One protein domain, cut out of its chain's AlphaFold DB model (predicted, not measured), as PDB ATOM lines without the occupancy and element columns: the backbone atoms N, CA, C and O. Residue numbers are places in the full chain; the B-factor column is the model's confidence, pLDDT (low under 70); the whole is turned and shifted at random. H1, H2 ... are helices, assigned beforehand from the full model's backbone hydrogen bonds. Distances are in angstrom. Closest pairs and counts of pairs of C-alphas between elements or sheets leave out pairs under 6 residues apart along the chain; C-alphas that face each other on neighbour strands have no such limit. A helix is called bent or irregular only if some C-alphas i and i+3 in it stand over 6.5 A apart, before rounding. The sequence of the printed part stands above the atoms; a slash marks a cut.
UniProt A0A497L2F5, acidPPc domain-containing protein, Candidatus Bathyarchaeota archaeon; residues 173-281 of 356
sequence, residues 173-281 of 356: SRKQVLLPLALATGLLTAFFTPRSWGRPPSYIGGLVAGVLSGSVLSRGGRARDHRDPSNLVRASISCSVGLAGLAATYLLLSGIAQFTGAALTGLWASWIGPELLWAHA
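This is residues 173 to 281 of the 356 residues of the protein "acidPPc domain-containing protein" of Candidatus Bathyarchaeota archaeon (UniProt A0A497L2F5). Four helices lie roughly side by side in a slightly zigzag row, in the order H1, H2, H4, H3, as two helical hairpins, H1 with H2 and H3 with H4, joined through H2 and H4. H4 is kinked by 45 degrees near residue 268, and a long loop links H2 to H3. The printed part has 109 residues with four named helices, H1 to H4 along the chain, and no named strand: all helix. It is compact, with a radius of gyration of the C-alphas of 14.8 A and spans of 43 by 34 by 20 A.

Start with H1, residues 175 to 192, and H2, residues 201 to 217: this hairpin touches closest at the C-alphas of Gly 186 and Gly 205, 4.1 A apart, at a shallow tilt of 11 degrees, opposite ways. Next find H3, residues 229 to 252, and H4, residues 255 to 279, a hairpin at a shallow tilt of 13 degrees, opposite ways; its closest C-alphas, of Ser 238 and Gly 273, are 5.5 A apart. H2 and H4 touch and run the same way at a shallow tilt of 30 degrees, with the C-alphas of Gly 210 and Ala 263 closest at 3.9 A. H1 and H3 are apart. In H2 and H3 every O i to N i+4 pair is within hydrogen-bond range; in H1 13 of 14 are, in H4 17 of 21.

Find C-alpha 175 at (159.036, 126.004, 128.037); from there H1 runs 25.2 A to C-alpha 192. H2 measures 24.1 A and H3 33.9 A. H4 runs 34.0 A to C-alpha 279 at (148.844, 146.504, 127.852) and is irregular: C-alphas 270 and 273 are 7.4 A apart.

Look to Ser 196 and Ala 281 for the two C-alphas farthest apart, 44.9 A. The printed part has no cut. The link H2 to H3 is long, with 11 residues. Residue 281 has a pLDDT under 70.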
ATOM      1  N   SER A 173     156.751 125.256 133.654       78.88
ATOM      2  CA  SER A 173     158.004 126.016 133.727       78.88
ATOM      3  C   SER A 173     159.020 125.597 132.654       78.88
ATOM      4  O   SER A 173     159.891 126.387 132.294       78.88
ATOM      5  N   ARG A 174     158.893 124.392 132.082       86.62
ATOM      6  CA  ARG A 174     159.821 123.808 131.102       86.62
ATOM      7  C   ARG A 174     159.443 124.182 129.667       86.62
ATOM      8  O   ARG A 174     159.172 123.321 128.832       86.62
ATOM      9  N   LYS A 175     159.442 125.483 129.361       87.38
ATOM     10  CA  LYS A 175     159.036 126.004 128.037       87.38
ATOM     11  C   LYS A 175     159.802 125.374 126.868       87.38
ATOM     12  O   LYS A 175     159.202 125.112 125.834       87.38
ATOM     13  N   GLN A 176     161.089 125.082 127.066       88.62
ATOM     14  CA  GLN A 176     161.957 124.436 126.074       88.62
ATOM     15  C   GLN A 176     161.464 123.042 125.656       88.62
ATOM     16  O   GLN A 176     161.726 122.621 124.539       88.62
ATOM     17  N   VAL A 177     160.725 122.344 126.526       88.25
ATOM     18  CA  VAL A 177     160.143 121.023 126.238       88.25
ATOM     19  C   VAL A 177     158.717 121.159 125.705       88.25
ATOM     20  O   VAL A 177     158.325 120.466 124.772       88.25
ATOM     21  N   LEU A 178     157.924 122.070 126.273       90.25
ATOM     22  CA  LEU A 178     156.507 122.188 125.927       90.25
ATOM     23  C   LEU A 178     156.250 122.837 124.563       90.25
ATOM     24  O   LEU A 178     155.274 122.483 123.912       90.25
ATOM     25  N   LEU A 179     157.104 123.762 124.118       92.94
ATOM     26  CA  LEU A 179     156.979 124.377 122.792       92.94
ATOM     27  C   LEU A 179     157.159 123.379 121.638       92.94
ATOM     28  O   LEU A 179     156.255 123.296 120.806       92.94
ATOM     29  N   PRO A 180     158.251 122.588 121.567       94.56
ATOM     30  CA  PRO A 180     158.377 121.590 120.511       94.56
ATOM     31  C   PRO A 180     157.277 120.531 120.607       94.56
ATOM     32  O   PRO A 180     156.772 120.104 119.576       94.56
ATOM     33  N   LEU A 181     156.828 120.167 121.816       93.88
ATOM     34  CA  LEU A 181     155.702 119.246 121.986       93.88
ATOM     35  C   LEU A 181     154.381 119.826 121.454       93.88
ATOM     36  O   LEU A 181     153.617 119.104 120.817       93.88
ATOM     37  N   ALA A 182     154.107 121.113 121.676       94.62
ATOM     38  CA  ALA A 182     152.925 121.790 121.143       94.62
ATOM     39  C   ALA A 182     152.922 121.792 119.606       94.62
ATOM     40  O   ALA A 182     151.916 121.438 118.988       94.62
ATOM     41  N   LEU A 183     154.063 122.126 118.996       95.75
ATOM     42  CA  LEU A 183     154.237 122.092 117.543       95.75
ATOM     43  C   LEU A 183     154.112 120.668 116.995       95.75
ATOM     44  O   LEU A 183     153.358 120.450 116.050       95.75
ATOM     45  N   ALA A 184     154.782 119.694 117.616       96.75
ATOM     46  CA  ALA A 184     154.694 118.288 117.236       96.75
ATOM     47  C   ALA A 184     153.253 117.777 117.328       96.75
ATOM     48  O   ALA A 184     152.775 117.138 116.399       96.75
ATOM     49  N   THR A 185     152.524 118.122 118.392       96.38
ATOM     50  CA  THR A 185     151.110 117.750 118.550       96.38
ATOM     51  C   THR A 185     150.272 118.308 117.403       96.38
ATOM     52  O   THR A 185     149.497 117.570 116.800       96.38
ATOM     53  N   GLY A 186     150.447 119.583 117.050       97.00
ATOM     54  CA  GLY A 186     149.736 120.175 115.918       97.00
ATOM     55  C   GLY A 186     150.123 119.573 114.564       97.00
ATOM     56  O   GLY A 186     149.249 119.339 113.735       97.00
ATOM     57  N   LEU A 187     151.399 119.242 114.344       97.50
ATOM     58  CA  LEU A 187     151.856 118.557 113.129       97.50
ATOM     59  C   LEU A 187     151.287 117.139 113.021       97.50
ATOM     60  O   LEU A 187     150.767 116.774 111.973       97.50
ATOM     61  N   LEU A 188     151.321 116.364 114.108       97.00
ATOM     62  CA  LEU A 188     150.711 115.034 114.171       97.00
ATOM     63  C   LEU A 188     149.205 115.126 113.915       97.00
ATOM     64  O   LEU A 188     148.665 114.355 113.131       97.00
ATOM     65  N   THR A 189     148.539 116.124 114.496       96.25
ATOM     66  CA  THR A 189     147.121 116.407 114.243       96.25
ATOM     67  C   THR A 189     146.881 116.692 112.755       96.25
ATOM     68  O   THR A 189     146.001 116.086 112.148       96.25
ATOM     69  N   ALA A 190     147.695 117.543 112.123       96.06
ATOM     70  CA  ALA A 190     147.587 117.831 110.690       96.06
ATOM     71  C   ALA A 190     147.891 116.617 109.798       96.06
ATOM     72  O   ALA A 190     147.340 116.514 108.706       96.06
ATOM     73  N   PHE A 191     148.757 115.711 110.246       95.94
ATOM     74  CA  PHE A 191     149.151 114.532 109.483       95.94
ATOM     75  C   PHE A 191     148.117 113.404 109.577       95.94
ATOM     76  O   PHE A 191     147.750 112.816 108.565       95.94
ATOM     77  N   PHE A 192     147.625 113.120 110.785       94.81
ATOM     78  CA  PHE A 192     146.753 111.976 111.050       94.81
ATOM     79  C   PHE A 192     145.262 112.269 110.883       94.81
ATOM     80  O   PHE A 192     144.472 111.329 110.862       94.81
ATOM     81  N   THR A 193     144.847 113.534 110.751       95.88
ATOM     82  CA  THR A 193     143.429 113.850 110.517       95.88
ATOM     83  C   THR A 193     143.026 113.484 109.089       95.88
ATOM     84  O   THR A 193     143.572 114.056 108.140       95.88
ATOM     85  N   PRO A 194     142.044 112.588 108.893       95.00
ATOM     86  CA  PRO A 194     141.586 112.244 107.556       95.00
ATOM     87  C   PRO A 194     140.897 113.429 106.875       95.00
ATOM     88  O   PRO A 194     140.015 114.073 107.441       95.00
ATOM     89  N   ARG A 195     141.247 113.687 105.611       92.00
ATOM     90  CA  ARG A 195     140.650 114.776 104.812       92.00
ATOM     91  C   ARG A 195     139.146 114.604 104.583       92.00
ATOM     92  O   ARG A 195     138.448 115.586 104.360       92.00
ATOM     93  N   SER A 196     138.644 113.370 104.655       89.12
ATOM     94  CA  SER A 196     137.224 113.043 104.500       89.12
ATOM     95  C   SER A 196     136.353 113.522 105.664       89.12
ATOM     96  O   SER A 196     135.135 113.543 105.532       89.12
ATOM     97  N   TRP A 197     136.944 113.945 106.787       90.44
ATOM     98  CA  TRP A 197     136.206 114.333 107.993       90.44
ATOM     99  C   TRP A 197     135.642 115.767 107.940       90.44
ATOM    100  O   TRP A 197     135.128 116.283 108.928       90.44
ATOM    101  N   GLY A 198     135.697 116.420 106.775       85.12
ATOM    102  CA  GLY A 198     135.003 117.684 106.491       85.12
ATOM    103  C   GLY A 198     135.728 118.953 106.945       85.12
ATOM    104  O   GLY A 198     135.332 120.050 106.556       85.12
ATOM    105  N   ARG A 199     136.810 118.832 107.721       90.00
ATOM    106  CA  ARG A 199     137.679 119.951 108.104       90.00
ATOM    107  C   ARG A 199     139.092 119.730 107.547       90.00
ATOM    108  O   ARG A 199     139.610 118.619 107.665       90.00
ATOM    109  N   PRO A 200     139.744 120.755 106.967       95.25
ATOM    110  CA  PRO A 200     141.111 120.614 106.485       95.25
ATOM    111  C   PRO A 200     142.076 120.219 107.622       95.25
ATOM    112  O   PRO A 200     142.111 120.893 108.654       95.25
ATOM    113  N   PRO A 201     142.907 119.175 107.456       96.25
ATOM    114  CA  PRO A 201     143.839 118.740 108.500       96.25
ATOM    115  C   PRO A 201     144.832 119.829 108.925       96.25
ATOM    116  O   PRO A 201     145.078 120.028 110.114       96.25
ATOM    117  N   SER A 202     145.350 120.596 107.958       97.12
ATOM    118  CA  SER A 202     146.238 121.739 108.198       97.12
ATOM    119  C   SER A 202     145.592 122.815 109.068       97.12
ATOM    120  O   SER A 202     146.264 123.383 109.923       97.12
ATOM    121  N   TYR A 203     144.291 123.059 108.899       97.25
ATOM    122  CA  TYR A 203     143.536 124.020 109.700       97.25
ATOM    123  C   TYR A 203     143.448 123.593 111.172       97.25
ATOM    124  O   TYR A 203     143.801 124.374 112.057       97.25
ATOM    125  N   ILE A 204     143.047 122.344 111.446       97.19
ATOM    126  CA  ILE A 204     142.936 121.841 112.828       97.19
ATOM    127  C   ILE A 204     144.323 121.777 113.473       97.19
ATOM    128  O   ILE A 204     144.523 122.302 114.569       97.19
ATOM    129  N   GLY A 205     145.298 121.177 112.789       97.81
ATOM    130  CA  GLY A 205     146.640 121.007 113.339       97.81
ATOM    131  C   GLY A 205     147.355 122.329 113.606       97.81
ATOM    132  O   GLY A 205     147.987 122.479 114.652       97.81
ATOM    133  N   GLY A 206     147.195 123.316 112.719       98.25
ATOM    134  CA  GLY A 206     147.719 124.661 112.930       98.25
ATOM    135  C   GLY A 206     147.094 125.316 114.159       98.25
ATOM    136  O   GLY A 206     147.813 125.783 115.041       98.25
ATOM    137  N   LEU A 207     145.764 125.274 114.284       98.25
ATOM    138  CA  LEU A 207     145.064 125.843 115.436       98.25
ATOM    139  C   LEU A 207     145.509 125.194 116.758       98.25
ATOM    140  O   LEU A 207     145.789 125.908 117.725       98.25
ATOM    141  N   VAL A 208     145.647 123.864 116.788       98.38
ATOM    142  CA  VAL A 208     146.166 123.117 117.947       98.38
ATOM    143  C   VAL A 208     147.592 123.556 118.289       98.38
ATOM    144  O   VAL A 208     147.857 123.904 119.443       98.38
ATOM    145  N   ALA A 209     148.493 123.618 117.300       98.25
ATOM    146  CA  ALA A 209     149.864 124.088 117.499       98.25
ATOM    147  C   ALA A 209     149.889 125.495 118.112       98.25
ATOM    148  O   ALA A 209     150.603 125.744 119.087       98.25
ATOM    149  N   GLY A 210     149.087 126.407 117.560       98.06
ATOM    150  CA  GLY A 210     149.022 127.804 117.972       98.06
ATOM    151  C   GLY A 210     148.476 127.996 119.383       98.06
ATOM    152  O   GLY A 210     149.102 128.678 120.196       98.06
ATOM    153  N   VAL A 211     147.332 127.378 119.700       98.00
ATOM    154  CA  VAL A 211     146.686 127.487 121.020       98.00
ATOM    155  C   VAL A 211     147.579 126.916 122.119       98.00
ATOM    156  O   VAL A 211     147.729 127.536 123.177       98.00
ATOM    157  N   LEU A 212     148.202 125.757 121.882       96.50
ATOM    158  CA  LEU A 212     149.108 125.140 122.851       96.50
ATOM    159  C   LEU A 212     150.380 125.976 123.028       96.50
ATOM    160  O   LEU A 212     150.742 126.304 124.161       96.50
ATOM    161  N   SER A 213     151.015 126.394 121.929       96.56
ATOM    162  CA  SER A 213     152.240 127.203 121.974       96.56
ATOM    163  C   SER A 213     152.007 128.536 122.678       96.56
ATOM    164  O   SER A 213     152.766 128.914 123.571       96.56
ATOM    165  N   GLY A 214     150.922 129.239 122.349       95.88
ATOM    166  CA  GLY A 214     150.613 130.508 122.992       95.88
ATOM    167  C   GLY A 214     150.235 130.324 124.461       95.88
ATOM    168  O   GLY A 214     150.690 131.098 125.297       95.88
ATOM    169  N   SER A 215     149.556 129.238 124.839       93.50
ATOM    170  CA  SER A 215     149.295 128.928 126.255       93.50
ATOM    171  C   SER A 215     150.578 128.688 127.072       93.50
ATOM    172  O   SER A 215     150.623 129.029 128.261       93.50
ATOM    173  N   VAL A 216     151.633 128.146 126.450       92.50
ATOM    174  CA  VAL A 216     152.972 127.983 127.053       92.50
ATOM    175  C   VAL A 216     153.710 129.327 127.163       92.50
ATOM    176  O   VAL A 216     154.368 129.601 128.173       92.50
ATOM    177  N   LEU A 217     153.598 130.188 126.147       92.44
ATOM    178  CA  LEU A 217     154.274 131.493 126.098       92.44
ATOM    179  C   LEU A 217     153.618 132.537 127.005       92.44
ATOM    180  O   LEU A 217     154.320 133.339 127.633       92.44
ATOM    181  N   SER A 218     152.293 132.485 127.118       89.75
ATOM    182  CA  SER A 218     151.458 133.419 127.863       89.75
ATOM    183  C   SER A 218     151.921 133.537 129.323       89.75
ATOM    184  O   SER A 218     152.003 132.559 130.077       89.75
ATOM    185  N   ARG A 219     152.249 134.765 129.746       79.19
ATOM    186  CA  ARG A 219     152.849 135.052 131.062       79.19
ATOM    187  C   ARG A 219     151.908 134.661 132.193       79.19
ATOM    188  O   ARG A 219     150.724 134.975 132.138       79.19
ATOM    189  N   GLY A 220     152.405 133.972 133.219       71.12
ATOM    190  CA  GLY A 220     151.598 133.649 134.401       71.12
ATOM    191  C   GLY A 220     150.929 134.900 134.986       71.12
ATOM    192  O   GLY A 220     151.510 135.981 134.983       71.12
ATOM    193  N   GLY A 221     149.688 134.770 135.452       77.81
ATOM    194  CA  GLY A 221     148.926 135.878 136.022       77.81
ATOM    195  C   GLY A 221     147.582 135.414 136.569       77.81
ATOM    196  O   GLY A 221     147.139 134.303 136.276       77.81
ATOM    197  N   ARG A 222     146.938 136.260 137.378       84.75
ATOM    198  CA  ARG A 222     145.599 135.979 137.911       84.75
ATOM    199  C   ARG A 222     144.570 135.991 136.776       84.75
ATOM    200  O   ARG A 222     144.680 136.802 135.853       84.75
ATOM    201  N   ALA A 223     143.591 135.088 136.855       91.62
ATOM    202  CA  ALA A 223     142.433 135.101 135.969       91.62
ATOM    203  C   ALA A 223     141.708 136.450 136.064       91.62
ATOM    204  O   ALA A 223     141.615 137.037 137.147       91.62
ATOM    205  N   ARG A 224     141.222 136.935 134.924       91.44
ATOM    206  CA  ARG A 224     140.478 138.190 134.814       91.44
ATOM    207  C   ARG A 224     139.018 137.935 135.169       91.44
ATOM    208  O   ARG A 224     138.473 136.886 134.825       91.44
ATOM    209  N   ASP A 225     138.406 138.877 135.881       91.38
ATOM    210  CA  ASP A 225     137.003 138.745 136.254       91.38
ATOM    211  C   ASP A 225     136.124 138.886 135.007       91.38
ATOM    212  O   ASP A 225     136.215 139.875 134.282       91.38
ATOM    213  N   HIS A 226     135.290 137.878 134.763       88.12
ATOM    214  CA  HIS A 226     134.347 137.825 133.647       88.12
ATOM    215  C   HIS A 226     133.102 138.684 133.904       88.12
ATOM    216  O   HIS A 226     132.342 138.934 132.974       88.12
ATOM    217  N   ARG A 227     132.884 139.118 135.153       90.62
ATOM    218  CA  ARG A 227     131.784 140.014 135.534       90.62
ATOM    219  C   ARG A 227     132.101 141.485 135.292       90.62
ATOM    220  O   ARG A 227     131.185 142.297 135.279       90.62
ATOM    221  N   ASP A 228     133.374 141.824 135.107       93.62
ATOM    222  CA  ASP A 228     133.807 143.168 134.733       93.62
ATOM    223  C   ASP A 228     133.556 143.386 133.228       93.62
ATOM    224  O   ASP A 228     134.204 142.724 132.401       93.62
ATOM    225  N   PRO A 229     132.664 144.322 132.848       93.44
ATOM    226  CA  PRO A 229     132.334 144.580 131.449       93.44
ATOM    227  C   PRO A 229     133.557 144.939 130.601       93.44
ATOM    228  O   PRO A 229     133.633 144.552 129.437       93.44
ATOM    229  N   SER A 230     134.555 145.622 131.171       93.94
ATOM    230  CA  SER A 230     135.756 146.027 130.434       93.94
ATOM    231  C   SER A 230     136.622 144.829 130.030       93.94
ATOM    232  O   SER A 230     137.179 144.796 128.929       93.94
ATOM    233  N   ASN A 231     136.697 143.806 130.888       95.25
ATOM    234  CA  ASN A 231     137.394 142.560 130.578       95.25
ATOM    235  C   ASN A 231     136.624 141.744 129.542       95.25
ATOM    236  O   ASN A 231     137.254 141.172 128.652       95.25
ATOM    237  N   LEU A 232     135.291 141.712 129.639       94.81
ATOM    238  CA  LEU A 232     134.454 141.005 128.677       94.81
ATOM    239  C   LEU A 232     134.559 141.635 127.286       94.81
ATOM    240  O   LEU A 232     134.818 140.918 126.330       94.81
ATOM    241  N   VAL A 233     134.476 142.965 127.176       95.88
ATOM    242  CA  VAL A 233     134.637 143.682 125.898       95.88
ATOM    243  C   VAL A 233     135.985 143.362 125.252       95.88
ATOM    244  O   VAL A 233     136.039 143.008 124.078       95.88
ATOM    245  N   ARG A 234     137.086 143.414 126.011       96.19
ATOM    246  CA  ARG A 234     138.417 143.080 125.476       96.19
ATOM    247  C   ARG A 234     138.537 141.612 125.082       96.19
ATOM    248  O   ARG A 234     139.135 141.312 124.052       96.19
ATOM    249  N   ALA A 235     137.976 140.698 125.869       96.81
ATOM    250  CA  ALA A 235     137.959 139.280 125.522       96.81
ATOM    251  C   ALA A 235     137.158 139.037 124.236       96.81
ATOM    252  O   ALA A 235     137.635 138.315 123.363       96.81
ATOM    253  N   SER A 236     136.010 139.703 124.079       97.06
ATOM    254  CA  SER A 236     135.196 139.658 122.865       97.06
ATOM    255  C   SER A 236     135.949 140.211 121.659       97.06
ATOM    256  O   SER A 236     135.995 139.540 120.639       97.06
ATOM    257  N   ILE A 237     136.631 141.357 121.773       97.44
ATOM    258  CA  ILE A 237     137.475 141.897 120.688       97.44
ATOM    259  C   ILE A 237     138.572 140.893 120.308       97.44
ATOM    260  O   ILE A 237     138.746 140.577 119.132       97.44
ATOM    261  N   SER A 238     139.287 140.344 121.299       97.12
ATOM    262  CA  SER A 238     140.330 139.336 121.067       97.12
ATOM    263  C   SER A 238     139.777 138.109 120.342       97.12
ATOM    264  O   SER A 238     140.414 137.609 119.414       97.12
ATOM    265  N   CYS A 239     138.609 137.632 120.774       98.19
ATOM    266  CA  CYS A 239     137.913 136.488 120.203       98.19
ATOM    267  C   CYS A 239     137.474 136.766 118.765       98.19
ATOM    268  O   CYS A 239     137.780 135.965 117.889       98.19
ATOM    269  N   SER A 240     136.832 137.906 118.500       98.25
ATOM    270  CA  SER A 240     136.358 138.283 117.165       98.25
ATOM    271  C   SER A 240     137.500 138.385 116.160       98.25
ATOM    272  O   SER A 240     137.388 137.843 115.065       98.25
ATOM    273  N   VAL A 241     138.630 138.997 116.538       98.12
ATOM    274  CA  VAL A 241     139.825 139.036 115.674       98.12
ATOM    275  C   VAL A 241     140.368 137.626 115.424       98.12
ATOM    276  O   VAL A 241     140.718 137.294 114.294       98.12
ATOM    277  N   GLY A 242     140.389 136.771 116.452       97.69
ATOM    278  CA  GLY A 242     140.798 135.374 116.311       97.69
ATOM    279  C   GLY A 242     139.892 134.590 115.360       97.69
ATOM    280  O   GLY A 242     140.380 133.943 114.441       97.69
ATOM    281  N   LEU A 243     138.572 134.668 115.530       97.88
ATOM    282  CA  LEU A 243     137.611 133.984 114.660       97.88
ATOM    283  C   LEU A 243     137.662 134.514 113.222       97.88
ATOM    284  O   LEU A 243     137.588 133.719 112.290       97.88
ATOM    285  N   ALA A 244     137.858 135.822 113.029       98.06
ATOM    286  CA  ALA A 244     138.051 136.406 111.704       98.06
ATOM    287  C   ALA A 244     139.331 135.882 111.030       98.06
ATOM    288  O   ALA A 244     139.294 135.492 109.865       98.06
ATOM    289  N   GLY A 245     140.447 135.797 111.765       97.69
ATOM    290  CA  GLY A 245     141.689 135.194 111.268       97.69
ATOM    291  C   GLY A 245     141.534 133.708 110.931       97.69
ATOM    292  O   GLY A 245     142.059 133.231 109.919       97.69
ATOM    293  N   LEU A 246     140.747 132.987 111.731       96.50
ATOM    294  CA  LEU A 246     140.444 131.580 111.501       96.50
ATOM    295  C   LEU A 246     139.587 131.387 110.241       96.50
ATOM    296  O   LEU A 246     139.908 130.544 109.403       96.50
ATOM    297  N   ALA A 247     138.551 132.210 110.068       97.19
ATOM    298  CA  ALA A 247     137.710 132.222 108.876       97.19
ATOM    299  C   ALA A 247     138.518 132.581 107.619       97.19
ATOM    300  O   ALA A 247     138.432 131.875 106.618       97.19
ATOM    301  N   ALA A 248     139.371 133.609 107.682       97.38
ATOM    302  CA  ALA A 248     140.258 133.977 106.579       97.38
ATOM    303  C   ALA A 248     141.202 132.826 106.203       97.38
ATOM    304  O   ALA A 248     141.364 132.506 105.030       97.38
ATOM    305  N   THR A 249     141.768 132.143 107.200       96.50
ATOM    306  CA  THR A 249     142.607 130.959 106.983       96.50
ATOM    307  C   THR A 249     141.830 129.824 106.310       96.50
ATOM    308  O   THR A 249     142.354 129.164 105.415       96.50
ATOM    309  N   TYR A 250     140.585 129.586 106.727       95.69
ATOM    310  CA  TYR A 250     139.728 128.552 106.150       95.69
ATOM    311  C   TYR A 250     139.354 128.850 104.691       95.69
ATOM    312  O   TYR A 250     139.344 127.938 103.870       95.69
ATOM    313  N   LEU A 251     139.067 130.117 104.375       96.38
ATOM    314  CA  LEU A 251     138.569 130.545 103.065       96.38
ATOM    315  C   LEU A 251     139.676 130.797 102.034       96.38
ATOM    316  O   LEU A 251     139.451 130.585 100.848       96.38
ATOM    317  N   LEU A 252     140.844 131.279 102.468       97.12
ATOM    318  CA  LEU A 252     141.868 131.818 101.564       97.12
ATOM    319  C   LEU A 252     143.121 130.945 101.452       97.12
ATOM    320  O   LEU A 252     143.892 131.119 100.512       97.12
ATOM    321  N   LEU A 253     143.370 130.046 102.411       97.38
ATOM    322  CA  LEU A 253     144.643 129.332 102.519       97.38
ATOM    323  C   LEU A 253     144.459 127.813 102.445       97.38
ATOM    324  O   LEU A 253     143.461 127.257 102.895       97.38
ATOM    325  N   SER A 254     145.494 127.120 101.964       96.62
ATOM    326  CA  SER A 254     145.577 125.652 101.954       96.62
ATOM    327  C   SER A 254     146.963 125.150 102.374       96.62
ATOM    328  O   SER A 254     147.944 125.896 102.319       96.62
ATOM    329  N   GLY A 255     147.060 123.884 102.789       95.81
ATOM    330  CA  GLY A 255     148.339 123.226 103.082       95.81
ATOM    331  C   GLY A 255     149.157 123.944 104.161       95.81
ATOM    332  O   GLY A 255     148.634 124.296 105.218       95.81
ATOM    333  N   ILE A 256     150.445 124.175 103.892       97.06
ATOM    334  CA  ILE A 256     151.370 124.819 104.842       97.06
ATOM    335  C   ILE A 256     150.924 126.248 105.175       97.06
ATOM    336  O   ILE A 256     150.972 126.643 106.337       97.06
ATOM    337  N   ALA A 257     150.434 127.011 104.193       97.88
ATOM    338  CA  ALA A 257     149.945 128.368 104.435       97.88
ATOM    339  C   ALA A 257     148.748 128.364 105.398       97.88
ATOM    340  O   ALA A 257     148.698 129.169 106.327       97.88
ATOM    341  N   GLN A 258     147.830 127.406 105.237       98.06
ATOM    342  CA  GLN A 258     146.683 127.254 106.131       98.06
ATOM    343  C   GLN A 258     147.097 126.841 107.543       98.06
ATOM    344  O   GLN A 258     146.584 127.385 108.518       98.06
ATOM    345  N   PHE A 259     148.049 125.912 107.657       98.44
ATOM    346  CA  PHE A 259     148.609 125.518 108.948       98.44
ATOM    347  C   PHE A 259     149.212 126.722 109.675       98.44
ATOM    348  O   PHE A 259     148.888 126.975 110.835       98.44
ATOM    349  N   THR A 260     150.031 127.507 108.976       98.25
ATOM    350  CA  THR A 260     150.659 128.706 109.534       98.25
ATOM    351  C   THR A 260     149.617 129.752 109.936       98.25
ATOM    352  O   THR A 260     149.678 130.258 111.054       98.25
ATOM    353  N   GLY A 261     148.622 130.038 109.088       98.25
ATOM    354  CA  GLY A 261     147.543 130.984 109.405       98.25
ATOM    355  C   GLY A 261     146.729 130.579 110.640       98.25
ATOM    356  O   GLY A 261     146.485 131.393 111.536       98.25
ATOM    357  N   ALA A 262     146.391 129.291 110.755       98.25
ATOM    358  CA  ALA A 262     145.660 128.763 111.903       98.25
ATOM    359  C   ALA A 262     146.527 128.771 113.175       98.25
ATOM    360  O   ALA A 262     146.033 129.098 114.256       98.25
ATOM    361  N   ALA A 263     147.831 128.496 113.058       98.50
ATOM    362  CA  ALA A 263     148.774 128.584 114.171       98.50
ATOM    363  C   ALA A 263     148.950 130.019 114.678       98.50
ATOM    364  O   ALA A 263     148.905 130.252 115.889       98.50
ATOM    365  N   LEU A 264     149.070 130.996 113.778       98.38
ATOM    366  CA  LEU A 264     149.101 132.416 114.138       98.38
ATOM    367  C   LEU A 264     147.805 132.845 114.833       98.38
ATOM    368  O   LEU A 264     147.845 133.558 115.835       98.38
ATOM    369  N   THR A 265     146.664 132.341 114.369       97.81
ATOM    370  CA  THR A 265     145.364 132.585 115.000       97.81
ATOM    371  C   THR A 265     145.281 131.983 116.409       97.81
ATOM    372  O   THR A 265     144.839 132.644 117.351       97.81
ATOM    373  N   GLY A 266     145.765 130.753 116.598       97.62
ATOM    374  CA  GLY A 266     145.843 130.129 117.919       97.62
ATOM    375  C   GLY A 266     146.778 130.878 118.877       97.62
ATOM    376  O   GLY A 266     146.440 131.067 120.051       97.62
ATOM    377  N   LEU A 267     147.922 131.370 118.383       97.75
ATOM    378  CA  LEU A 267     148.845 132.229 119.138       97.75
ATOM    379  C   LEU A 267     148.195 133.564 119.518       97.75
ATOM    380  O   LEU A 267     148.364 134.034 120.646       97.75
ATOM    381  N   TRP A 268     147.426 134.157 118.601       98.12
ATOM    382  CA  TRP A 268     146.648 135.362 118.861       98.12
ATOM    383  C   TRP A 268     145.670 135.152 120.013       98.12
ATOM    384  O   TRP A 268     145.730 135.885 121.000       98.12
ATOM    385  N   ALA A 269     144.824 134.126 119.926       96.31
ATOM    386  CA  ALA A 269     143.776 133.870 120.908       96.31
ATOM    387  C   ALA A 269     144.319 133.521 122.305       96.31
ATOM    388  O   ALA A 269     143.725 133.893 123.318       96.31
ATOM    389  N   SER A 270     145.451 132.816 122.377       96.06
ATOM    390  CA  SER A 270     145.997 132.296 123.640       96.06
ATOM    391  C   SER A 270     147.084 133.170 124.281       96.06
ATOM    392  O   SER A 270     147.356 133.039 125.483       96.06
ATOM    393  N   TRP A 271     147.696 134.085 123.519       95.94
ATOM    394  CA  TRP A 271     148.804 134.910 124.002       95.94
ATOM    395  C   TRP A 271     148.816 136.345 123.474       95.94
ATOM    396  O   TRP A 271     148.693 137.268 124.279       95.94
ATOM    397  N   ILE A 272     148.976 136.551 122.165       96.44
ATOM    398  CA  ILE A 272     149.322 137.873 121.612       96.44
ATOM    399  C   ILE A 272     148.179 138.877 121.821       96.44
ATOM    400  O   ILE A 272     148.395 139.938 122.409       96.44
ATOM    401  N   GLY A 273     146.953 138.528 121.421       95.50
ATOM    402  CA  GLY A 273     145.781 139.396 121.569       95.50
ATOM    403  C   GLY A 273     145.512 139.792 123.030       95.50
ATOM    404  O   GLY A 273     145.422 140.986 123.336       95.50
ATOM    405  N   PRO A 274     145.462 138.830 123.974       94.00
ATOM    406  CA  PRO A 274     145.230 139.110 125.391       94.00
ATOM    407  C   PRO A 274     146.311 139.944 126.094       94.00
ATOM    408  O   PRO A 274     146.010 140.575 127.115       94.00
ATOM    409  N   GLU A 275     147.559 139.921 125.620       93.12
ATOM    410  CA  GLU A 275     148.622 140.802 126.124       93.12
ATOM    411  C   GLU A 275     148.476 142.212 125.541       93.12
ATOM    412  O   GLU A 275     148.459 143.181 126.300       93.12
ATOM    413  N   LEU A 276     148.273 142.339 124.225       94.06
ATOM    414  CA  LEU A 276     148.129 143.634 123.550       94.06
ATOM    415  C   LEU A 276     146.932 144.437 124.073       94.06
ATOM    416  O   LEU A 276     147.075 145.609 124.427       94.06
ATOM    417  N   LEU A 277     145.758 143.810 124.183       93.44
ATOM    418  CA  LEU A 277     144.521 144.500 124.569       93.44
ATOM    419  C   LEU A 277     144.511 144.974 126.029       93.44
ATOM    420  O   LEU A 277     143.784 145.904 126.373       93.44
ATOM    421  N   TRP A 278     145.317 144.362 126.898       91.69
ATOM    422  CA  TRP A 278     145.432 144.775 128.300       91.69
ATOM    423  C   TRP A 278     146.688 145.595 128.599       91.69
ATOM    424  O   TRP A 278     146.701 146.285 129.615       91.69
ATOM    425  N   ALA A 279     147.704 145.593 127.731       88.00
ATOM    426  CA  ALA A 279     148.844 146.504 127.852       88.00
ATOM    427  C   ALA A 279     148.390 147.974 127.783       88.00
ATOM    428  O   ALA A 279     148.775 148.787 128.619       88.00
ATOM    429  N   HIS A 280     147.473 148.285 126.863       71.75
ATOM    430  CA  HIS A 280     146.930 149.634 126.659       71.75
ATOM    431  C   HIS A 280     145.944 150.082 127.752       71.75
ATOM    432  O   HIS A 280     145.580 151.250 127.832       71.75
ATOM    433  N   ALA A 281     145.531 149.171 128.636       66.88
ATOM    434  CA  ALA A 281     144.622 149.466 129.738       66.88
ATOM    435  C   ALA A 281     145.321 150.012 130.990       66.88
ATOM    436  O   ALA A 281     144.694 150.683 131.806       66.88
TER     437      ALA A 281